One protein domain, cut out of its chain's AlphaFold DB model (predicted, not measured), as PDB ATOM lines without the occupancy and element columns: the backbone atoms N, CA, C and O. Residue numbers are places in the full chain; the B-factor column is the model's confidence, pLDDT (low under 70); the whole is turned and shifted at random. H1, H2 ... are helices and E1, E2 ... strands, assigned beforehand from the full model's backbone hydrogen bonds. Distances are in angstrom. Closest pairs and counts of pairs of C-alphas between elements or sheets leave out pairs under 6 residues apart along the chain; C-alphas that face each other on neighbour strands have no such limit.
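Overview. This is residues 17 to 152 of the 847 residues of the protein "IcaA protein" of Symbiodinium microadriaticum (UniProt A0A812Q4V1). The short helix H4 touches both H1 and H3, which stay apart from each other, and the centres of these three helices make an open triangle with H4 at its corner, while H2 and H5 lie far out at opposite ends and two long loops, residues 47 to 63 and 99 to 119, run between the parts. The last strand, E2, bends and runs along the outside at the end where H5 lies. The printed part has 136 residues with five named helices and two named strands, in the order H1, E1, H2, H3, H4, H5, E2, and the two strands do not pair with each other. The class is mixed, helices and strands, with under half of the residues in named elements. The whole is compact, with a radius of gyration of the C-alphas of 15.1 A and spans of 40 by 38 by 27 A.

Along the chain. Helix H1, residues 26 to 35, begins at C-alpha 26 at (-42.970, 47.725, -44.349) and is 14.2 A long. Strand E1 is residues 44 to 46. Helix H2, residues 64 to 78, is the longest helix at 21.0 A and begins at C-alpha 64 at (-33.315, 35.876, -63.436). Helix H3 is residues 89 to 98, 14.2 A, and H4 is residues 120 to 125, 8.7 A. Helix H5, residues 130 to 139, is 14.2 A long. Strand E2, residues 143 to 152, measures 21.6 A, bends by 77 degrees at residue 147 and ends at C-alpha 152 at (-28.701, 36.138, -23.717).

Arrangement. H1 and H4 touch, closest at the C-alphas of Ala 35 and Leu 124, 7.1 A apart, with a shallow tilt of 30 degrees, the same way. H3 and H4 touch at the C-alphas of Pro 89 and Trp 125, 6.1 A apart, with a steep tilt of 51 degrees, opposite ways. H4 and H5 are close but not clearly touching, about perpendicular at 89 degrees, with the C-alphas of Leu 122 and Glu 130 closest at 5.6 A. H2 and H3 are close but not clearly touching, with the C-alphas of Arg 77 and Trp 98 closest at 7.1 A. H1 and E1 are near each other. The closest C-alphas of H5 and E2, those of Glu 138 and Glu 144, are 5.9 A apart. Residues 17 to 18 pair in parallel with residues 45 to 46 of E1. In H1, H2, H3, H4 and H5 every O i to N i+4 pair is within hydrogen-bond range.

Size, cuts and confidence. The C-alphas of Thr 65 and Pro 114 are the two farthest apart, at 43.0 A. The printed part has no cut. The links E1 to H2, 17 residues, and H3 to H4, 21 residues, are long. The mean pLDDT of the printed part is 84.4, and residues 20 to 27 and 86 to 87 are under 70.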
ATOM      1  N   ILE A  17     -43.563  40.023 -54.683       87.62
ATOM      2  CA  ILE A  17     -42.480  41.004 -54.641       87.62
ATOM      3  C   ILE A  17     -43.008  42.267 -53.968       87.62
ATOM      4  O   ILE A  17     -43.935  42.909 -54.464       87.62
ATOM      5  N   VAL A  18     -42.404  42.633 -52.840       84.31
ATOM      6  CA  VAL A  18     -42.735  43.857 -52.108       84.31
ATOM      7  C   VAL A  18     -41.734  44.945 -52.479       84.31
ATOM      8  O   VAL A  18     -40.549  44.875 -52.151       84.31
ATOM      9  N   ASN A  19     -42.239  45.969 -53.168       78.19
ATOM     10  CA  ASN A  19     -41.490  47.158 -53.557       78.19
ATOM     11  C   ASN A  19     -42.025  48.378 -52.793       78.19
ATOM     12  O   ASN A  19     -42.880  49.109 -53.299       78.19
ATOM     13  N   ARG A  20     -41.580  48.560 -51.547       67.38
ATOM     14  CA  ARG A  20     -41.872  49.752 -50.739       67.38
ATOM     15  C   ARG A  20     -40.590  50.293 -50.111       67.38
ATOM     16  O   ARG A  20     -39.678  49.533 -49.799       67.38
ATOM     17  N   SER A  21     -40.513  51.617 -50.019       53.53
ATOM     18  CA  SER A  21     -39.353  52.356 -49.530       53.53
ATOM     19  C   SER A  21     -39.421  52.551 -48.011       53.53
ATOM     20  O   SER A  21     -40.200  53.383 -47.538       53.53
ATOM     21  N   SER A  22     -38.573  51.810 -47.298       53.28
ATOM     22  CA  SER A  22     -37.980  52.107 -45.986       53.28
ATOM     23  C   SER A  22     -38.818  52.935 -44.995       53.28
ATOM     24  O   SER A  22     -38.430  54.033 -44.580       53.28
ATOM     25  N   ARG A  23     -39.940  52.378 -44.521       54.88
ATOM     26  CA  ARG A  23     -40.619  52.843 -43.293       54.88
ATOM     27  C   ARG A  23     -40.968  51.669 -42.369       54.88
ATOM     28  O   ARG A  23     -41.130  50.553 -42.847       54.88
ATOM     29  N   PRO A  24     -41.134  51.889 -41.050       51.06
ATOM     30  CA  PRO A  24     -41.607  50.858 -40.114       51.06
ATOM     31  C   PRO A  24     -42.932  50.179 -40.531       51.06
ATOM     32  O   PRO A  24     -43.189  49.051 -40.114       51.06
ATOM     33  N   ASP A  25     -43.711  50.802 -41.426       51.97
ATOM     34  CA  ASP A  25     -44.904  50.230 -42.067       51.97
ATOM     35  C   ASP A  25     -44.610  49.047 -43.030       51.97
ATOM     36  O   ASP A  25     -45.524  48.304 -43.393       51.97
ATOM     37  N   ASP A  26     -43.351  48.812 -43.428       60.12
ATOM     38  CA  ASP A  26     -42.970  47.725 -44.349       60.12
ATOM     39  C   ASP A  26     -43.025  46.335 -43.688       60.12
ATOM     40  O   ASP A  26     -43.346  45.343 -44.347       60.12
ATOM     41  N   LEU A  27     -42.794  46.248 -42.371       66.38
ATOM     42  CA  LEU A  27     -42.972  44.999 -41.619       66.38
ATOM     43  C   LEU A  27     -44.445  44.593 -41.544       66.38
ATOM     44  O   LEU A  27     -44.744  43.400 -41.568       66.38
ATOM     45  N   GLN A  28     -45.359  45.568 -41.498       76.81
ATOM     46  CA  GLN A  28     -46.791  45.287 -41.493       76.81
ATOM     47  C   GLN A  28     -47.229  44.678 -42.826       76.81
ATOM     48  O   GLN A  28     -47.904  43.659 -42.823       76.81
ATOM     49  N   ALA A  29     -46.742  45.194 -43.960       78.19
ATOM     50  CA  ALA A  29     -47.040  44.609 -45.268       78.19
ATOM     51  C   ALA A  29     -46.544  43.154 -45.398       78.19
ATOM     52  O   ALA A  29     -47.251  42.305 -45.940       78.19
ATOM     53  N   LEU A  30     -45.351  42.834 -44.873       85.94
ATOM     54  CA  LEU A  30     -44.850  41.451 -44.843       85.94
ATOM     55  C   LEU A  30     -45.696  40.552 -43.932       85.94
ATOM     56  O   LEU A  30     -45.967  39.403 -44.289       85.94
ATOM     57  N   ARG A  31     -46.145  41.073 -42.783       86.94
ATOM     58  CA  ARG A  31     -47.083  40.375 -41.890       86.94
ATOM     59  C   ARG A  31     -48.422  40.130 -42.573       86.94
ATOM     60  O   ARG A  31     -48.911  39.009 -42.509       86.94
ATOM     61  N   ASP A  32     -48.964  41.112 -43.286       85.94
ATOM     62  CA  ASP A  32     -50.241  40.987 -43.987       85.94
ATOM     63  C   ASP A  32     -50.162  39.931 -45.109       85.94
ATOM     64  O   ASP A  32     -51.078  39.123 -45.272       85.94
ATOM     65  N   VAL A  33     -49.035  39.853 -45.833       87.31
ATOM     66  CA  VAL A  33     -48.792  38.786 -46.825       87.31
ATOM     67  C   VAL A  33     -48.718  37.411 -46.158       87.31
ATOM     68  O   VAL A  33     -49.319  36.457 -46.652       87.31
ATOM     69  N   ARG A  34     -48.008  37.285 -45.028       89.81
ATOM     70  CA  ARG A  34     -47.910  36.017 -44.283       89.81
ATOM     71  C   ARG A  34     -49.204  35.650 -43.548       89.81
ATOM     72  O   ARG A  34     -49.420  34.472 -43.280       89.81
ATOM     73  N   ALA A  35     -50.083  36.607 -43.268       87.31
ATOM     74  CA  ALA A  35     -51.412  36.366 -42.707       87.31
ATOM     75  C   ALA A  35     -52.417  35.898 -43.776       87.31
ATOM     76  O   ALA A  35     -53.352  35.159 -43.466       87.31
ATOM     77  N   ASN A  36     -52.225  36.286 -45.040       86.19
ATOM     78  CA  ASN A  36     -53.124  35.923 -46.129       86.19
ATOM     79  C   ASN A  36     -52.998  34.431 -46.507       86.19
ATOM     80  O   ASN A  36     -51.932  33.953 -46.900       86.19
ATOM     81  N   GLN A  37     -54.113  33.694 -46.448       82.00
ATOM     82  CA  GLN A  37     -54.156  32.246 -46.688       82.00
ATOM     83  C   GLN A  37     -53.632  31.826 -48.070       82.00
ATOM     84  O   GLN A  37     -53.002  30.771 -48.173       82.00
ATOM     85  N   ALA A  38     -53.858  32.640 -49.106       81.69
ATOM     86  CA  ALA A  38     -53.439  32.346 -50.474       81.69
ATOM     87  C   ALA A  38     -51.950  32.644 -50.720       81.69
ATOM     88  O   ALA A  38     -51.342  32.047 -51.603       81.69
ATOM     89  N   LEU A  39     -51.346  33.547 -49.936       86.75
ATOM     90  CA  LEU A  39     -49.994  34.058 -50.194       86.75
ATOM     91  C   LEU A  39     -48.935  33.541 -49.210       86.75
ATOM     92  O   LEU A  39     -47.746  33.544 -49.519       86.75
ATOM     93  N   ARG A  40     -49.346  33.071 -48.030       88.31
ATOM     94  CA  ARG A  40     -48.453  32.758 -46.902       88.31
ATOM     95  C   ARG A  40     -47.342  31.739 -47.180       88.31
ATOM     96  O   ARG A  40     -46.285  31.838 -46.558       88.31
ATOM     97  N   LEU A  41     -47.533  30.807 -48.121       90.19
ATOM     98  CA  LEU A  41     -46.521  29.810 -48.510       90.19
ATOM     99  C   LEU A  41     -45.656  30.232 -49.709       90.19
ATOM    100  O   LEU A  41     -44.622  29.601 -49.951       90.19
ATOM    101  N   LEU A  42     -46.034  31.293 -50.431       91.69
ATOM    102  CA  LEU A  42     -45.306  31.765 -51.609       91.69
ATOM    103  C   LEU A  42     -43.910  32.288 -51.235       91.69
ATOM    104  O   LEU A  42     -43.723  32.797 -50.120       91.69
ATOM    105  N   PRO A  43     -42.925  32.183 -52.145       93.06
ATOM    106  CA  PRO A  43     -41.697  32.964 -52.074       93.06
ATOM    107  C   PRO A  43     -42.023  34.464 -52.005       93.06
ATOM    108  O   PRO A  43     -42.756  34.981 -52.848       93.06
ATOM    109  N   LEU A  44     -41.504  35.149 -50.988       91.69
ATOM    110  CA  LEU A  44     -41.737  36.567 -50.712       91.69
ATOM    111  C   LEU A  44     -40.411  37.323 -50.750       91.69
ATOM    112  O   LEU A  44     -39.625  37.243 -49.807       91.69
ATOM    113  N   TYR A  45     -40.186  38.082 -51.815       91.19
ATOM    114  CA  TYR A  45     -38.969  38.866 -52.003       91.19
ATOM    115  C   TYR A  45     -39.217  40.351 -51.763       91.19
ATOM    116  O   TYR A  45     -40.314  40.864 -52.000       91.19
ATOM    117  N   CYS A  46     -38.180  41.064 -51.334       87.94
ATOM    118  CA  CYS A  46     -38.238  42.509 -51.130       87.94
ATOM    119  C   CYS A  46     -37.218  43.226 -52.015       87.94
ATOM    120  O   CYS A  46     -36.074  42.788 -52.129       87.94
ATOM    121  N   CYS A  47     -37.618  44.353 -52.614       84.81
ATOM    122  CA  CYS A  47     -36.685  45.227 -53.335       84.81
ATOM    123  C   CYS A  47     -35.746  45.976 -52.377       84.81
ATOM    124  O   CYS A  47     -34.598  46.250 -52.715       84.81
ATOM    125  N   ASP A  48     -36.245  46.324 -51.188       83.56
ATOM    126  CA  ASP A  48     -35.481  47.019 -50.156       83.56
ATOM    127  C   ASP A  48     -34.606  46.043 -49.352       83.56
ATOM    128  O   ASP A  48     -35.060  44.986 -48.905       83.56
ATOM    129  N   ALA A  49     -33.341  46.412 -49.143       79.56
ATOM    130  CA  ALA A  49     -32.347  45.558 -48.496       79.56
ATOM    131  C   ALA A  49     -32.589  45.348 -46.989       79.56
ATOM    132  O   ALA A  49     -32.101  44.363 -46.432       79.56
ATOM    133  N   VAL A  50     -33.308  46.252 -46.317       78.56
ATOM    134  CA  VAL A  50     -33.663  46.133 -44.895       78.56
ATOM    135  C   VAL A  50     -34.870  45.211 -44.751       78.56
ATOM    136  O   VAL A  50     -34.817  44.260 -43.970       78.56
ATOM    137  N   ALA A  51     -35.911  45.414 -45.561       78.81
ATOM    138  CA  ALA A  51     -37.078  44.532 -45.604       78.81
ATOM    139  C   ALA A  51     -36.704  43.095 -46.015       78.81
ATOM    140  O   ALA A  51     -37.190  42.137 -45.417       78.81
ATOM    141  N   ALA A  52     -35.757  42.935 -46.946       83.75
ATOM    142  CA  ALA A  52     -35.223  41.637 -47.363       83.75
ATOM    143  C   ALA A  52     -34.541  40.846 -46.229       83.75
ATOM    144  O   ALA A  52     -34.448  39.620 -46.299       83.75
ATOM    145  N   ARG A  53     -34.056  41.520 -45.174       84.62
ATOM    146  CA  ARG A  53     -33.458  40.869 -43.994       84.62
ATOM    147  C   ARG A  53     -34.492  40.444 -42.954       84.62
ATOM    148  O   ARG A  53     -34.128  39.746 -42.011       84.62
ATOM    149  N   SER A  54     -35.753  40.848 -43.111       86.94
ATOM    150  CA  SER A  54     -36.833  40.458 -42.207       86.94
ATOM    151  C   SER A  54     -36.982  38.931 -42.158       86.94
ATOM    152  O   SER A  54     -36.966  38.294 -43.216       86.94
ATOM    153  N   PRO A  55     -37.204  38.327 -40.974       88.25
ATOM    154  CA  PRO A  55     -37.549  36.909 -40.852       88.25
ATOM    155  C   PRO A  55     -38.794  36.488 -41.642       88.25
ATOM    156  O   PRO A  55     -38.939  35.311 -41.953       88.25
ATOM    157  N   LEU A  56     -39.671  37.437 -41.984       88.94
ATOM    158  CA  LEU A  56     -40.890  37.194 -42.759       88.94
ATOM    159  C   LEU A  56     -40.639  37.110 -44.275       88.94
ATOM    160  O   LEU A  56     -41.475  36.558 -44.996       88.94
ATOM    161  N   ALA A  57     -39.512  37.637 -44.760       90.06
ATOM    162  CA  ALA A  57     -39.129  37.646 -46.171       90.06
ATOM    163  C   ALA A  57     -38.141  36.513 -46.502       90.06
ATOM    164  O   ALA A  57     -37.373  36.068 -45.652       90.06
ATOM    165  N   ASP A  58     -38.130  36.086 -47.763       91.00
ATOM    166  CA  ASP A  58     -37.226  35.062 -48.302       91.00
ATOM    167  C   ASP A  58     -35.933  35.659 -48.895       91.00
ATOM    168  O   ASP A  58     -35.112  34.938 -49.458       91.00
ATOM    169  N   GLY A  59     -35.730  36.973 -48.741       88.88
ATOM    170  CA  GLY A  59     -34.523  37.685 -49.160       88.88
ATOM    171  C   GLY A  59     -34.760  38.741 -50.248       88.88
ATOM    172  O   GLY A  59     -35.906  39.099 -50.543       88.88
ATOM    173  N   PRO A  60     -33.674  39.287 -50.830       88.81
ATOM    174  CA  PRO A  60     -33.767  40.154 -51.998       88.81
ATOM    175  C   PRO A  60     -34.215  39.350 -53.222       88.81
ATOM    176  O   PRO A  60     -34.087  38.126 -53.248       88.81
ATOM    177  N   ILE A  61     -34.721  40.037 -54.248       88.44
ATOM    178  CA  ILE A  61     -35.100  39.389 -55.511       88.44
ATOM    179  C   ILE A  61     -33.847  38.733 -56.125       88.44
ATOM    180  O   ILE A  61     -32.862  39.442 -56.353       88.44
ATOM    181  N   PRO A  62     -33.855  37.410 -56.386       85.56
ATOM    182  CA  PRO A  62     -32.747  36.726 -57.046       85.56
ATOM    183  C   PRO A  62     -32.529  37.234 -58.477       85.56
ATOM    184  O   PRO A  62     -33.417  37.841 -59.080       85.56
ATOM    185  N   ASP A  63     -31.364  36.940 -59.055       85.06
ATOM    186  CA  ASP A  63     -31.148  37.126 -60.492       85.06
ATOM    187  C   ASP A  63     -32.097  36.232 -61.321       85.06
ATOM    188  O   ASP A  63     -32.691  35.283 -60.806       85.06
ATOM    189  N   GLY A  64     -32.287  36.536 -62.611       75.44
ATOM    190  CA  GLY A  64     -33.315  35.876 -63.436       75.44
ATOM    191  C   GLY A  64     -33.223  34.343 -63.444       75.44
ATOM    192  O   GLY A  64     -34.232  33.658 -63.292       75.44
ATOM    193  N   THR A  65     -32.007  33.800 -63.521       80.62
ATOM    194  CA  THR A  65     -31.742  32.356 -63.447       80.62
ATOM    195  C   THR A  65     -31.976  31.770 -62.051       80.62
ATOM    196  O   THR A  65     -32.478  30.650 -61.923       80.62
ATOM    197  N   GLY A  66     -31.646  32.510 -60.987       82.00
ATOM    198  CA  GLY A  66     -31.881  32.097 -59.605       82.00
ATOM    199  C   GLY A  66     -33.362  32.116 -59.224       82.00
ATOM    200  O   GLY A  66     -33.823  31.228 -58.502       82.00
ATOM    201  N   LEU A  67     -34.130  33.073 -59.755       86.06
ATOM    202  CA  LEU A  67     -35.569  33.175 -59.518       86.06
ATOM    203  C   LEU A  67     -36.305  31.986 -60.144       86.06
ATOM    204  O   LEU A  67     -37.039  31.298 -59.438       86.06
ATOM    205  N   GLU A  68     -36.058  31.677 -61.421       87.06
ATOM    206  CA  GLU A  68     -36.678  30.520 -62.086       87.06
ATOM    207  C   GLU A  68     -36.340  29.197 -61.389       87.06
ATOM    208  O   GLU A  68     -37.216  28.354 -61.180       87.06
ATOM    209  N   THR A  69     -35.084  29.029 -60.968       87.25
ATOM    210  CA  THR A  69     -34.650  27.843 -60.219       87.25
ATOM    211  C   THR A  69     -35.425  27.706 -58.908       87.25
ATOM    212  O   THR A  69     -35.920  26.624 -58.587       87.25
ATOM    213  N   THR A  70     -35.586  28.809 -58.176       86.94
ATOM    214  CA  THR A  70     -36.299  28.817 -56.893       86.94
ATOM    215  C   THR A  70     -37.791  28.542 -57.074       86.94
ATOM    216  O   THR A  70     -38.361  27.745 -56.329       86.94
ATOM    217  N   LEU A  71     -38.422  29.125 -58.098       89.56
ATOM    218  CA  LEU A  71     -39.830  28.873 -58.418       89.56
ATOM    219  C   LEU A  71     -40.071  27.416 -58.830       89.56
ATOM    220  O   LEU A  71     -41.033  26.802 -58.374       89.56
ATOM    221  N   ASN A  72     -39.181  26.822 -59.630       88.69
ATOM    222  CA  ASN A  72     -39.279  25.409 -60.012       88.69
ATOM    223  C   ASN A  72     -39.161  24.470 -58.801       88.69
ATOM    224  O   ASN A  72     -39.928  23.508 -58.681       88.69
ATOM    225  N   GLN A  73     -38.238  24.760 -57.881       88.38
ATOM    226  CA  GLN A  73     -38.108  24.014 -56.627       88.38
ATOM    227  C   GLN A  73     -39.354  24.160 -55.755       88.38
ATOM    228  O   GLN A  73     -39.873  23.157 -55.262       88.38
ATOM    229  N   TRP A  74     -39.865  25.385 -55.623       92.44
ATOM    230  CA  TRP A  74     -41.083  25.668 -54.878       92.44
ATOM    231  C   TRP A  74     -42.286  24.900 -55.437       92.44
ATOM    232  O   TRP A  74     -42.924  24.172 -54.680       92.44
ATOM    233  N   ARG A  75     -42.550  24.956 -56.754       90.94
ATOM    234  CA  ARG A  75     -43.645  24.199 -57.399       90.94
ATOM    235  C   ARG A  75     -43.531  22.699 -57.127       90.94
ATOM    236  O   ARG A  75     -44.509  22.052 -56.759       90.94
ATOM    237  N   THR A  76     -42.320  22.159 -57.271       89.38
ATOM    238  CA  THR A  76     -42.044  20.731 -57.055       89.38
ATOM    239  C   THR A  76     -42.337  20.322 -55.615       89.38
ATOM    240  O   THR A  76     -42.999  19.314 -55.381       89.38
ATOM    241  N   ARG A  77     -41.865  21.104 -54.639       90.25
ATOM    242  CA  ARG A  77     -42.049  20.802 -53.215       90.25
ATOM    243  C   ARG A  77     -43.474  21.053 -52.738       90.25
ATOM    244  O   ARG A  77     -43.972  20.272 -51.932       90.25
ATOM    245  N   LEU A  78     -44.149  22.077 -53.259       89.12
ATOM    246  CA  LEU A  78     -45.562  22.339 -52.983       89.12
ATOM    247  C   LEU A  78     -46.436  21.157 -53.424       89.12
ATOM    248  O   LEU A  78     -47.292  20.723 -52.662       89.12
ATOM    249  N   GLY A  79     -46.169  20.581 -54.601       85.00
ATOM    250  CA  GLY A  79     -46.874  19.392 -55.098       85.00
ATOM    251  C   GLY A  79     -46.608  18.102 -54.307       85.00
ATOM    252  O   GLY A  79     -47.269  17.099 -54.551       85.00
ATOM    253  N   GLN A  80     -45.650  18.113 -53.375       86.31
ATOM    254  CA  GLN A  80     -45.313  16.980 -52.504       86.31
ATOM    255  C   GLN A  80     -45.891  17.117 -51.086       86.31
ATOM    256  O   GLN A  80     -45.656  16.238 -50.257       86.31
ATOM    257  N   LEU A  81     -46.612  18.205 -50.787       87.00
ATOM    258  CA  LEU A  81     -47.282  18.396 -49.500       87.00
ATOM    259  C   LEU A  81     -48.446  17.406 -49.351       87.00
ATOM    260  O   LEU A  81     -49.396  17.453 -50.126       87.00
ATOM    261  N   ASN A  82     -48.394  16.564 -48.318       82.31
ATOM    262  CA  ASN A  82     -49.471  15.632 -47.947       82.31
ATOM    263  C   ASN A  82     -50.090  15.946 -46.571       82.31
ATOM    264  O   ASN A  82     -50.826  15.136 -46.012       82.31
ATOM    265  N   VAL A  83     -49.802  17.127 -46.024       78.94
ATOM    266  CA  VAL A  83     -50.445  17.708 -44.836       78.94
ATOM    267  C   VAL A  83     -51.345  18.868 -45.267       78.94
ATOM    268  O   VAL A  83     -51.068  19.490 -46.290       78.94
ATOM    269  N   GLU A  84     -52.408  19.183 -44.518       77.94
ATOM    270  CA  GLU A  84     -53.323  20.297 -44.832       77.94
ATOM    271  C   GLU A  84     -52.965  21.570 -44.027       77.94
ATOM    272  O   GLU A  84     -53.409  21.720 -42.885       77.94
ATOM    273  N   PRO A  85     -52.241  22.559 -44.600       73.12
ATOM    274  CA  PRO A  85     -51.769  23.744 -43.866       73.12
ATOM    275  C   PRO A  85     -52.901  24.693 -43.442       73.12
ATOM    276  O   PRO A  85     -52.683  25.688 -42.752       73.12
ATOM    277  N   SER A  86     -54.115  24.487 -43.955       66.88
ATOM    278  CA  SER A  86     -55.303  25.305 -43.683       66.88
ATOM    279  C   SER A  86     -56.022  24.927 -42.391       66.88
ATOM    280  O   SER A  86     -56.762  25.761 -41.876       66.88
ATOM    281  N   ARG A  87     -55.821  23.708 -41.874       64.44
ATOM    282  CA  ARG A  87     -56.534  23.191 -40.695       64.44
ATOM    283  C   ARG A  87     -55.676  23.101 -39.437       64.44
ATOM    284  O   ARG A  87     -56.234  23.154 -38.346       64.44
ATOM    285  N   ASP A  88     -54.358  22.998 -39.588       76.06
ATOM    286  CA  ASP A  88     -53.419  22.840 -38.477       76.06
ATOM    287  C   ASP A  88     -52.280  23.886 -38.542       76.06
ATOM    288  O   ASP A  88     -51.513  23.909 -39.514       76.06
ATOM    289  N   PRO A  89     -52.154  24.764 -37.527       75.88
ATOM    290  CA  PRO A  89     -51.042  25.703 -37.398       75.88
ATOM    291  C   PRO A  89     -49.646  25.059 -37.387       75.88
ATOM    292  O   PRO A  89     -48.693  25.665 -37.878       75.88
ATOM    293  N   GLU A  90     -49.506  23.844 -36.853       80.25
ATOM    294  CA  GLU A  90     -48.221  23.139 -36.802       80.25
ATOM    295  C   GLU A  90     -47.824  22.646 -38.197       80.25
ATOM    296  O   GLU A  90     -46.737  22.972 -38.689       80.25
ATOM    297  N   ALA A  91     -48.751  21.988 -38.902       82.94
ATOM    298  CA  ALA A  91     -48.591  21.650 -40.312       82.94
ATOM    299  C   ALA A  91     -48.276  22.876 -41.185       82.94
ATOM    300  O   ALA A  91     -47.513  22.761 -42.146       82.94
ATOM    301  N   LEU A  92     -48.821  24.056 -40.862       88.56
ATOM    302  CA  LEU A  92     -48.548  25.293 -41.595       88.56
ATOM    303  C   LEU A  92     -47.084  25.731 -41.501       88.56
ATOM    304  O   LEU A  92     -46.479  26.038 -42.529       88.56
ATOM    305  N   ILE A  93     -46.506  25.741 -40.299       90.50
ATOM    306  CA  ILE A  93     -45.112  26.156 -40.090       90.50
ATOM    307  C   ILE A  93     -44.152  25.156 -40.746       90.50
ATOM    308  O   ILE A  93     -43.222  25.563 -41.446       90.50
ATOM    309  N   LEU A  94     -44.401  23.853 -40.593       91.62
ATOM    310  CA  LEU A  94     -43.570  22.816 -41.214       91.62
ATOM    311  C   LEU A  94     -43.667  22.861 -42.746       91.62
ATOM    312  O   LEU A  94     -42.650  22.785 -43.435       91.62
ATOM    313  N   SER A  95     -44.869  23.086 -43.288       91.88
ATOM    314  CA  SER A  95     -45.069  23.290 -44.729       91.88
ATOM    315  C   SER A  95     -44.354  24.544 -45.229       91.88
ATOM    316  O   SER A  95     -43.771  24.527 -46.310       91.88
ATOM    317  N   TYR A  96     -44.352  25.626 -44.445       93.00
ATOM    318  CA  TYR A  96     -43.624  26.848 -44.779       93.00
ATOM    319  C   TYR A  96     -42.117  26.604 -44.907       93.00
ATOM    320  O   TYR A  96     -41.530  27.059 -45.891       93.00
ATOM    321  N   LEU A  97     -41.515  25.869 -43.963       93.88
ATOM    322  CA  LEU A  97     -40.096  25.496 -44.001       93.88
ATOM    323  C   LEU A  97     -39.784  24.501 -45.127       93.88
ATOM    324  O   LEU A  97     -38.716  24.564 -45.723       93.88
ATOM    325  N   TRP A  98     -40.721  23.611 -45.462       93.19
ATOM    326  CA  TRP A  98     -40.542  22.607 -46.510       93.19
ATOM    327  C   TRP A  98     -40.463  23.209 -47.913       93.19
ATOM    328  O   TRP A  98     -39.562  22.866 -48.683       93.19
ATOM    329  N   VAL A  99     -41.408  24.087 -48.271       91.56
ATOM    330  CA  VAL A  99     -41.606  24.510 -49.671       91.56
ATOM    331  C   VAL A  99     -40.413  25.263 -50.270       91.56
ATOM    332  O   VAL A  99     -40.340  25.377 -51.490       91.56
ATOM    333  N   LEU A 100     -39.457  25.727 -49.455       90.94
ATOM    334  CA  LEU A 100     -38.153  26.214 -49.910       90.94
ATOM    335  C   LEU A 100     -37.022  25.612 -49.052       90.94
ATOM    336  O   LEU A 100     -37.036  25.810 -47.843       90.94
ATOM    337  N   PRO A 101     -35.997  24.964 -49.644       82.56
ATOM    338  CA  PRO A 101     -34.948  24.259 -48.890       82.56
ATOM    339  C   PRO A 101     -34.151  25.125 -47.907       82.56
ATOM    340  O   PRO A 101     -33.693  24.634 -46.883       82.56
ATOM    341  N   ASN A 102     -33.975  26.407 -48.230       85.19
ATOM    342  CA  ASN A 102     -33.149  27.333 -47.451       85.19
ATOM    343  C   ASN A 102     -33.963  28.149 -46.436       85.19
ATOM    344  O   ASN A 102     -33.432  29.087 -45.839       85.19
ATOM    345  N   ARG A 103     -35.260  27.855 -46.265       92.00
ATOM    346  CA  ARG A 103     -36.072  28.552 -45.270       92.00
ATOM    347  C   ARG A 103     -35.696  28.091 -43.877       92.00
ATOM    348  O   ARG A 103     -35.728  26.906 -43.556       92.00
ATOM    349  N   THR A 104     -35.423  29.071 -43.034       93.19
ATOM    350  CA  THR A 104     -35.229  28.871 -41.607       93.19
ATOM    351  C   THR A 104     -36.220  29.725 -40.835       93.19
ATOM    352  O   THR A 104     -36.572  30.844 -41.226       93.19
ATOM    353  N   LEU A 105     -36.691  29.185 -39.719       93.88
ATOM    354  CA  LEU A 105     -37.483  29.903 -38.745       93.88
ATOM    355  C   LEU A 105     -36.536  30.801 -37.944       93.88
ATOM    356  O   LEU A 105     -35.864  30.354 -37.012       93.88
ATOM    357  N   ARG A 106     -36.438  32.062 -38.372       92.75
ATOM    358  CA  ARG A 106     -35.506  33.047 -37.815       92.75
ATOM    359  C   ARG A 106     -36.170  33.892 -36.725       92.75
ATOM    360  O   ARG A 106     -37.332  34.273 -36.880       92.75
ATOM    361  N   PRO A 107     -35.440  34.229 -35.652       92.88
ATOM    362  CA  PRO A 107     -35.911  35.176 -34.657       92.88
ATOM    363  C   PRO A 107     -35.674  36.626 -35.122       92.88
ATOM    364  O   PRO A 107     -34.719  36.915 -35.846       92.88
ATOM    365  N   SER A 108     -36.512  37.555 -34.674       89.38
ATOM    366  CA  SER A 108     -36.316  39.001 -34.774       89.38
ATOM    367  C   SER A 108     -36.013  39.593 -33.404       89.38
ATOM    368  O   SER A 108     -36.510  39.135 -32.376       89.38
ATOM    369  N   ARG A 109     -35.178  40.634 -33.395       88.81
ATOM    370  CA  ARG A 109     -34.861  41.385 -32.184       88.81
ATOM    371  C   ARG A 109     -35.913  42.468 -31.951       88.81
ATOM    372  O   ARG A 109     -36.118  43.322 -32.810       88.81
ATOM    373  N   ASN A 110     -36.516  42.473 -30.769       87.75
ATOM    374  CA  ASN A 110     -37.460  43.469 -30.293       87.75
ATOM    375  C   ASN A 110     -37.164  43.813 -28.823       87.75
ATOM    376  O   ASN A 110     -37.489  43.055 -27.918       87.75
ATOM    377  N   ALA A 111     -36.571  44.984 -28.585       86.75
ATOM    378  CA  ALA A 111     -36.229  45.444 -27.236       86.75
ATOM    379  C   ALA A 111     -37.447  45.880 -26.393       86.75
ATOM    380  O   ALA A 111     -37.285  46.226 -25.233       86.75
ATOM    381  N   ALA A 112     -38.659  45.908 -26.961       87.62
ATOM    382  CA  ALA A 112     -39.871  46.237 -26.209       87.62
ATOM    383  C   ALA A 112     -40.447  45.035 -25.441       87.62
ATOM    384  O   ALA A 112     -41.311  45.222 -24.588       87.62
ATOM    385  N   ILE A 113     -40.002  43.810 -25.747       88.75
ATOM    386  CA  ILE A 113     -40.432  42.595 -25.047       88.75
ATOM    387  C   ILE A 113     -39.333  42.107 -24.092       88.75
ATOM    388  O   ILE A 113     -38.160  42.162 -24.462       88.75
ATOM    389  N   PRO A 114     -39.677  41.555 -22.911       89.69
ATOM    390  CA  PRO A 114     -38.683  41.125 -21.922       89.69
ATOM    391  C   PRO A 114     -37.664  40.110 -22.454       89.69
ATOM    392  O   PRO A 114     -36.535  40.049 -21.984       89.69
ATOM    393  N   GLN A 115     -38.035  39.294 -23.443       88.62
ATOM    394  CA  GLN A 115     -37.170  38.251 -23.997       88.62
ATOM    395  C   GLN A 115     -36.164  38.768 -25.037       88.62
ATOM    396  O   GLN A 115     -35.303  37.994 -25.454       88.62
ATOM    397  N   ILE A 116     -36.261  40.032 -25.476       92.81
ATOM    398  CA  ILE A 116     -35.464  40.677 -26.543       92.81
ATOM    399  C   ILE A 116     -35.609  40.035 -27.937       92.81
ATOM    400  O   ILE A 116     -35.479  40.741 -28.936       92.81
ATOM    401  N   TYR A 117     -35.901  38.739 -28.046       91.56
ATOM    402  CA  TYR A 117     -36.116  38.023 -29.301       91.56
ATOM    403  C   TYR A 117     -37.508  37.396 -29.373       91.56
ATOM    404  O   TYR A 117     -38.009  36.839 -28.398       91.56
ATOM    405  N   ALA A 118     -38.103  37.450 -30.562       89.56
ATOM    406  CA  ALA A 118     -39.370  36.816 -30.906       89.56
ATOM    407  C   ALA A 118     -39.256  36.070 -32.236       89.56
ATOM    408  O   ALA A 118     -38.415  36.396 -33.065       89.56
ATOM    409  N   TYR A 119     -40.127  35.092 -32.477       91.88
ATOM    410  CA  TYR A 119     -40.253  34.451 -33.786       91.88
ATOM    411  C   TYR A 119     -41.530  34.961 -34.447       91.88
ATOM    412  O   TYR A 119     -42.608  34.444 -34.169       91.88
ATOM    413  N   ASP A 120     -41.414  35.981 -35.304       88.94
ATOM    414  CA  ASP A 120     -42.573  36.683 -35.886       88.94
ATOM    415  C   ASP A 120     -43.568  35.736 -36.582       88.94
ATOM    416  O   ASP A 120     -44.775  35.936 -36.483       88.94
ATOM    417  N   LEU A 121     -43.083  34.684 -37.256       89.31
ATOM    418  CA  LEU A 121     -43.944  33.677 -37.893       89.31
ATOM    419  C   LEU A 121     -44.722  32.839 -36.870       89.31
ATOM    420  O   LEU A 121     -45.898  32.560 -37.088       89.31
ATOM    421  N   LEU A 122     -44.093  32.466 -35.749       89.69
ATOM    422  CA  LEU A 122     -44.779  31.751 -34.671       89.69
ATOM    423  C   LEU A 122     -45.781  32.658 -33.965       89.69
ATOM    424  O   LEU A 122     -46.893  32.227 -33.716       89.69
ATOM    425  N   GLN A 123     -45.437  33.920 -33.708       87.88
ATOM    426  CA  GLN A 123     -46.389  34.875 -33.134       87.88
ATOM    427  C   GLN A 123     -47.602  35.095 -34.044       87.88
ATOM    428  O   GLN A 123     -48.712  35.289 -33.559       87.88
ATOM    429  N   LEU A 124     -47.398  35.057 -35.365       87.94
ATOM    430  CA  LEU A 124     -48.465  35.258 -36.341       87.94
ATOM    431  C   LEU A 124     -49.374  34.031 -36.496       87.94
ATOM    432  O   LEU A 124     -50.588  34.188 -36.614       87.94
ATOM    433  N   TRP A 125     -48.809  32.823 -36.541       87.44
ATOM    434  CA  TRP A 125     -49.555  31.594 -36.854       87.44
ATOM    435  C   TRP A 125     -49.853  30.711 -35.640       87.44
ATOM    436  O   TRP A 125     -50.748  29.875 -35.709       87.44
ATOM    437  N   TYR A 126     -49.134  30.900 -34.537       84.12
ATOM    438  CA  TYR A 126     -49.235  30.110 -33.309       84.12
ATOM    439  C   TYR A 126     -49.068  30.980 -32.036       84.12
ATOM    440  O   TYR A 126     -48.150  30.760 -31.237       84.12
ATOM    441  N   PRO A 127     -49.926  32.003 -31.847       83.19
ATOM    442  CA  PRO A 127     -49.755  33.003 -30.795       83.19
ATOM    443  C   PRO A 127     -49.882  32.414 -29.382       83.19
ATOM    444  O   PRO A 127     -50.786  31.627 -29.102       83.19
ATOM    445  N   GLY A 128     -49.014  32.851 -28.465       73.69
ATOM    446  CA  GLY A 128     -49.115  32.566 -27.026       73.69
ATOM    447  C   GLY A 128     -48.562  31.210 -26.573       73.69
ATOM    448  O   GLY A 128     -48.601  30.903 -25.381       73.69
ATOM    449  N   ALA A 129     -48.036  30.399 -27.495       76.06
ATOM    450  CA  ALA A 129     -47.454  29.089 -27.205       76.06
ATOM    451  C   ALA A 129     -46.139  28.827 -27.968       76.06
ATOM    452  O   ALA A 129     -45.678  27.686 -28.034       76.06
ATOM    453  N   GLU A 130     -45.496  29.872 -28.490       83.50
ATOM    454  CA  GLU A 130     -44.348  29.835 -29.407       83.50
ATOM    455  C   GLU A 130     -43.182  29.024 -28.838       83.50
ATOM    456  O   GLU A 130     -42.603  28.167 -29.504       83.50
ATOM    457  N   ARG A 131     -42.858  29.257 -27.566       77.38
ATOM    458  CA  ARG A 131     -41.767  28.563 -26.878       77.38
ATOM    459  C   ARG A 131     -42.078  27.092 -26.641       77.38
ATOM    460  O   ARG A 131     -41.249  26.231 -26.905       77.38
ATOM    461  N   SER A 132     -43.290  26.811 -26.165       75.50
ATOM    462  CA  SER A 132     -43.740  25.439 -25.932       75.50
ATOM    463  C   SER A 132     -43.805  24.635 -27.229       75.50
ATOM    464  O   SER A 132     -43.629  23.418 -27.200       75.50
ATOM    465  N   TRP A 133     -44.039  25.321 -28.352       86.31
ATOM    466  CA  TRP A 133     -43.976  24.756 -29.686       86.31
ATOM    467  C   TRP A 133     -42.529  24.449 -30.067       86.31
ATOM    468  O   TRP A 133     -42.227  23.286 -30.282       86.31
ATOM    469  N   LEU A 134     -41.614  25.428 -30.028       84.81
ATOM    470  CA  LEU A 134     -40.193  25.207 -30.342       84.81
ATOM    471  C   LEU A 134     -39.596  24.041 -29.542       84.81
ATOM    472  O   LEU A 134     -39.044  23.118 -30.134       84.81
ATOM    473  N   ASP A 135     -39.789  24.037 -28.221       76.56
ATOM    474  CA  ASP A 135     -39.255  22.994 -27.340       76.56
ATOM    475  C   ASP A 135     -39.883  21.618 -27.626       76.56
ATOM    476  O   ASP A 135     -39.246  20.582 -27.451       76.56
ATOM    477  N   ARG A 136     -41.165  21.560 -28.006       80.75
ATOM    478  CA  ARG A 136     -41.857  20.299 -28.323       80.75
ATOM    479  C   ARG A 136     -41.442  19.775 -29.692       80.75
ATOM    480  O   ARG A 136     -41.081  18.612 -29.796       80.75
ATOM    481  N   THR A 137     -41.475  20.621 -30.710       81.69
ATOM    482  CA  THR A 137     -41.185  20.278 -32.104       81.69
ATOM    483  C   THR A 137     -39.717  19.887 -32.283       81.69
ATOM    484  O   THR A 137     -39.425  18.949 -33.019       81.69
ATOM    485  N   GLU A 138     -38.801  20.529 -31.545       81.50
ATOM    486  CA  GLU A 138     -37.398  20.107 -31.442       81.50
ATOM    487  C   GLU A 138     -37.268  18.738 -30.753       81.50
ATOM    488  O   GLU A 138     -36.596  17.851 -31.272       81.50
ATOM    489  N   ARG A 139     -37.956  18.513 -29.620       74.06
ATOM    490  CA  ARG A 139     -37.957  17.204 -28.930       74.06
ATOM    491  C   ARG A 139     -38.523  16.072 -29.787       74.06
ATOM    492  O   ARG A 139     -38.050  14.946 -29.687       74.06
ATOM    493  N   LEU A 140     -39.525  16.368 -30.611       71.00
ATOM    494  CA  LEU A 140     -40.114  15.427 -31.566       71.00
ATOM    495  C   LEU A 140     -39.234  15.213 -32.812       71.00
ATOM    496  O   LEU A 140     -39.603  14.417 -33.672       71.00
ATOM    497  N   GLY A 141     -38.101  15.914 -32.928       80.31
ATOM    498  CA  GLY A 141     -37.186  15.822 -34.065       80.31
ATOM    499  C   GLY A 141     -37.732  16.435 -35.354       80.31
ATOM    500  O   GLY A 141     -37.176  16.207 -36.415       80.31
ATOM    501  N   LEU A 142     -38.822  17.205 -35.307       85.25
ATOM    502  CA  LEU A 142     -39.448  17.772 -36.509       85.25
ATOM    503  C   LEU A 142     -38.702  19.015 -37.022       85.25
ATOM    504  O   LEU A 142     -38.750  19.327 -38.213       85.25
ATOM    505  N   ILE A 143     -37.988  19.713 -36.139       91.19
ATOM    506  CA  ILE A 143     -37.082  20.819 -36.469       91.19
ATOM    507  C   ILE A 143     -35.753  20.632 -35.739       91.19
ATOM    508  O   ILE A 143     -35.707  20.025 -34.671       91.19
ATOM    509  N   GLU A 144     -34.688  21.213 -36.278       92.00
ATOM    510  CA  GLU A 144     -33.364  21.200 -35.657       92.00
ATOM    511  C   GLU A 144     -32.722  22.591 -35.654       92.00
ATOM    512  O   GLU A 144     -33.075  23.469 -36.452       92.00
ATOM    513  N   ARG A 145     -31.777  22.803 -34.731       92.31
ATOM    514  CA  ARG A 145     -31.012  24.054 -34.623       92.31
ATOM    515  C   ARG A 145     -30.084  24.191 -35.823       92.31
ATOM    516  O   ARG A 145     -29.260  23.318 -36.067       92.31
ATOM    517  N   ASP A 146     -30.193  25.313 -36.522       91.56
ATOM    518  CA  ASP A 146     -29.353  25.650 -37.670       91.56
ATOM    519  C   ASP A 146     -28.174  26.534 -37.239       91.56
ATOM    520  O   ASP A 146     -27.034  26.087 -37.142       91.56
ATOM    521  N   THR A 147     -28.450  27.796 -36.901       92.69
ATOM    522  CA  THR A 147     -27.426  28.783 -36.534       92.69
ATOM    523  C   THR A 147     -27.723  29.405 -35.173       92.69
ATOM    524  O   THR A 147     -28.858  29.780 -34.882       92.69
ATOM    525  N   LEU A 148     -26.702  29.522 -34.314       93.50
ATOM    526  CA  LEU A 148     -26.797  30.289 -33.068       93.50
ATOM    527  C   LEU A 148     -26.800  31.783 -33.413       93.50
ATOM    528  O   LEU A 148     -25.801  32.308 -33.897       93.50
ATOM    529  N   VAL A 149     -27.925  32.450 -33.170       92.56
ATOM    530  CA  VAL A 149     -28.129  33.869 -33.483       92.56
ATOM    531  C   VAL A 149     -27.618  34.755 -32.355       92.56
ATOM    532  O   VAL A 149     -26.976  35.766 -32.624       92.56
ATOM    533  N   ASP A 150     -27.899  34.386 -31.103       93.44
ATOM    534  CA  ASP A 150     -27.445  35.136 -29.929       93.44
ATOM    535  C   ASP A 150     -27.421  34.255 -28.667       93.44
ATOM    536  O   ASP A 150     -28.044  33.190 -28.610       93.44
ATOM    537  N   ARG A 151     -26.719  34.709 -27.627       93.88
ATOM    538  CA  ARG A 151     -26.725  34.129 -26.283       93.88
ATOM    539  C   ARG A 151     -27.029  35.221 -25.264       93.88
ATOM    540  O   ARG A 151     -26.164  36.019 -24.917       93.88
ATOM    541  N   LEU A 152     -28.239  35.186 -24.718       93.25
ATOM    542  CA  LEU A 152     -28.701  36.138 -23.717       93.25
ATOM    543  C   LEU A 152     -28.632  35.561 -22.306       93.25
ATOM    544  O   LEU A 152     -28.709  34.351 -22.078       93.25
TER     545      LEU A 152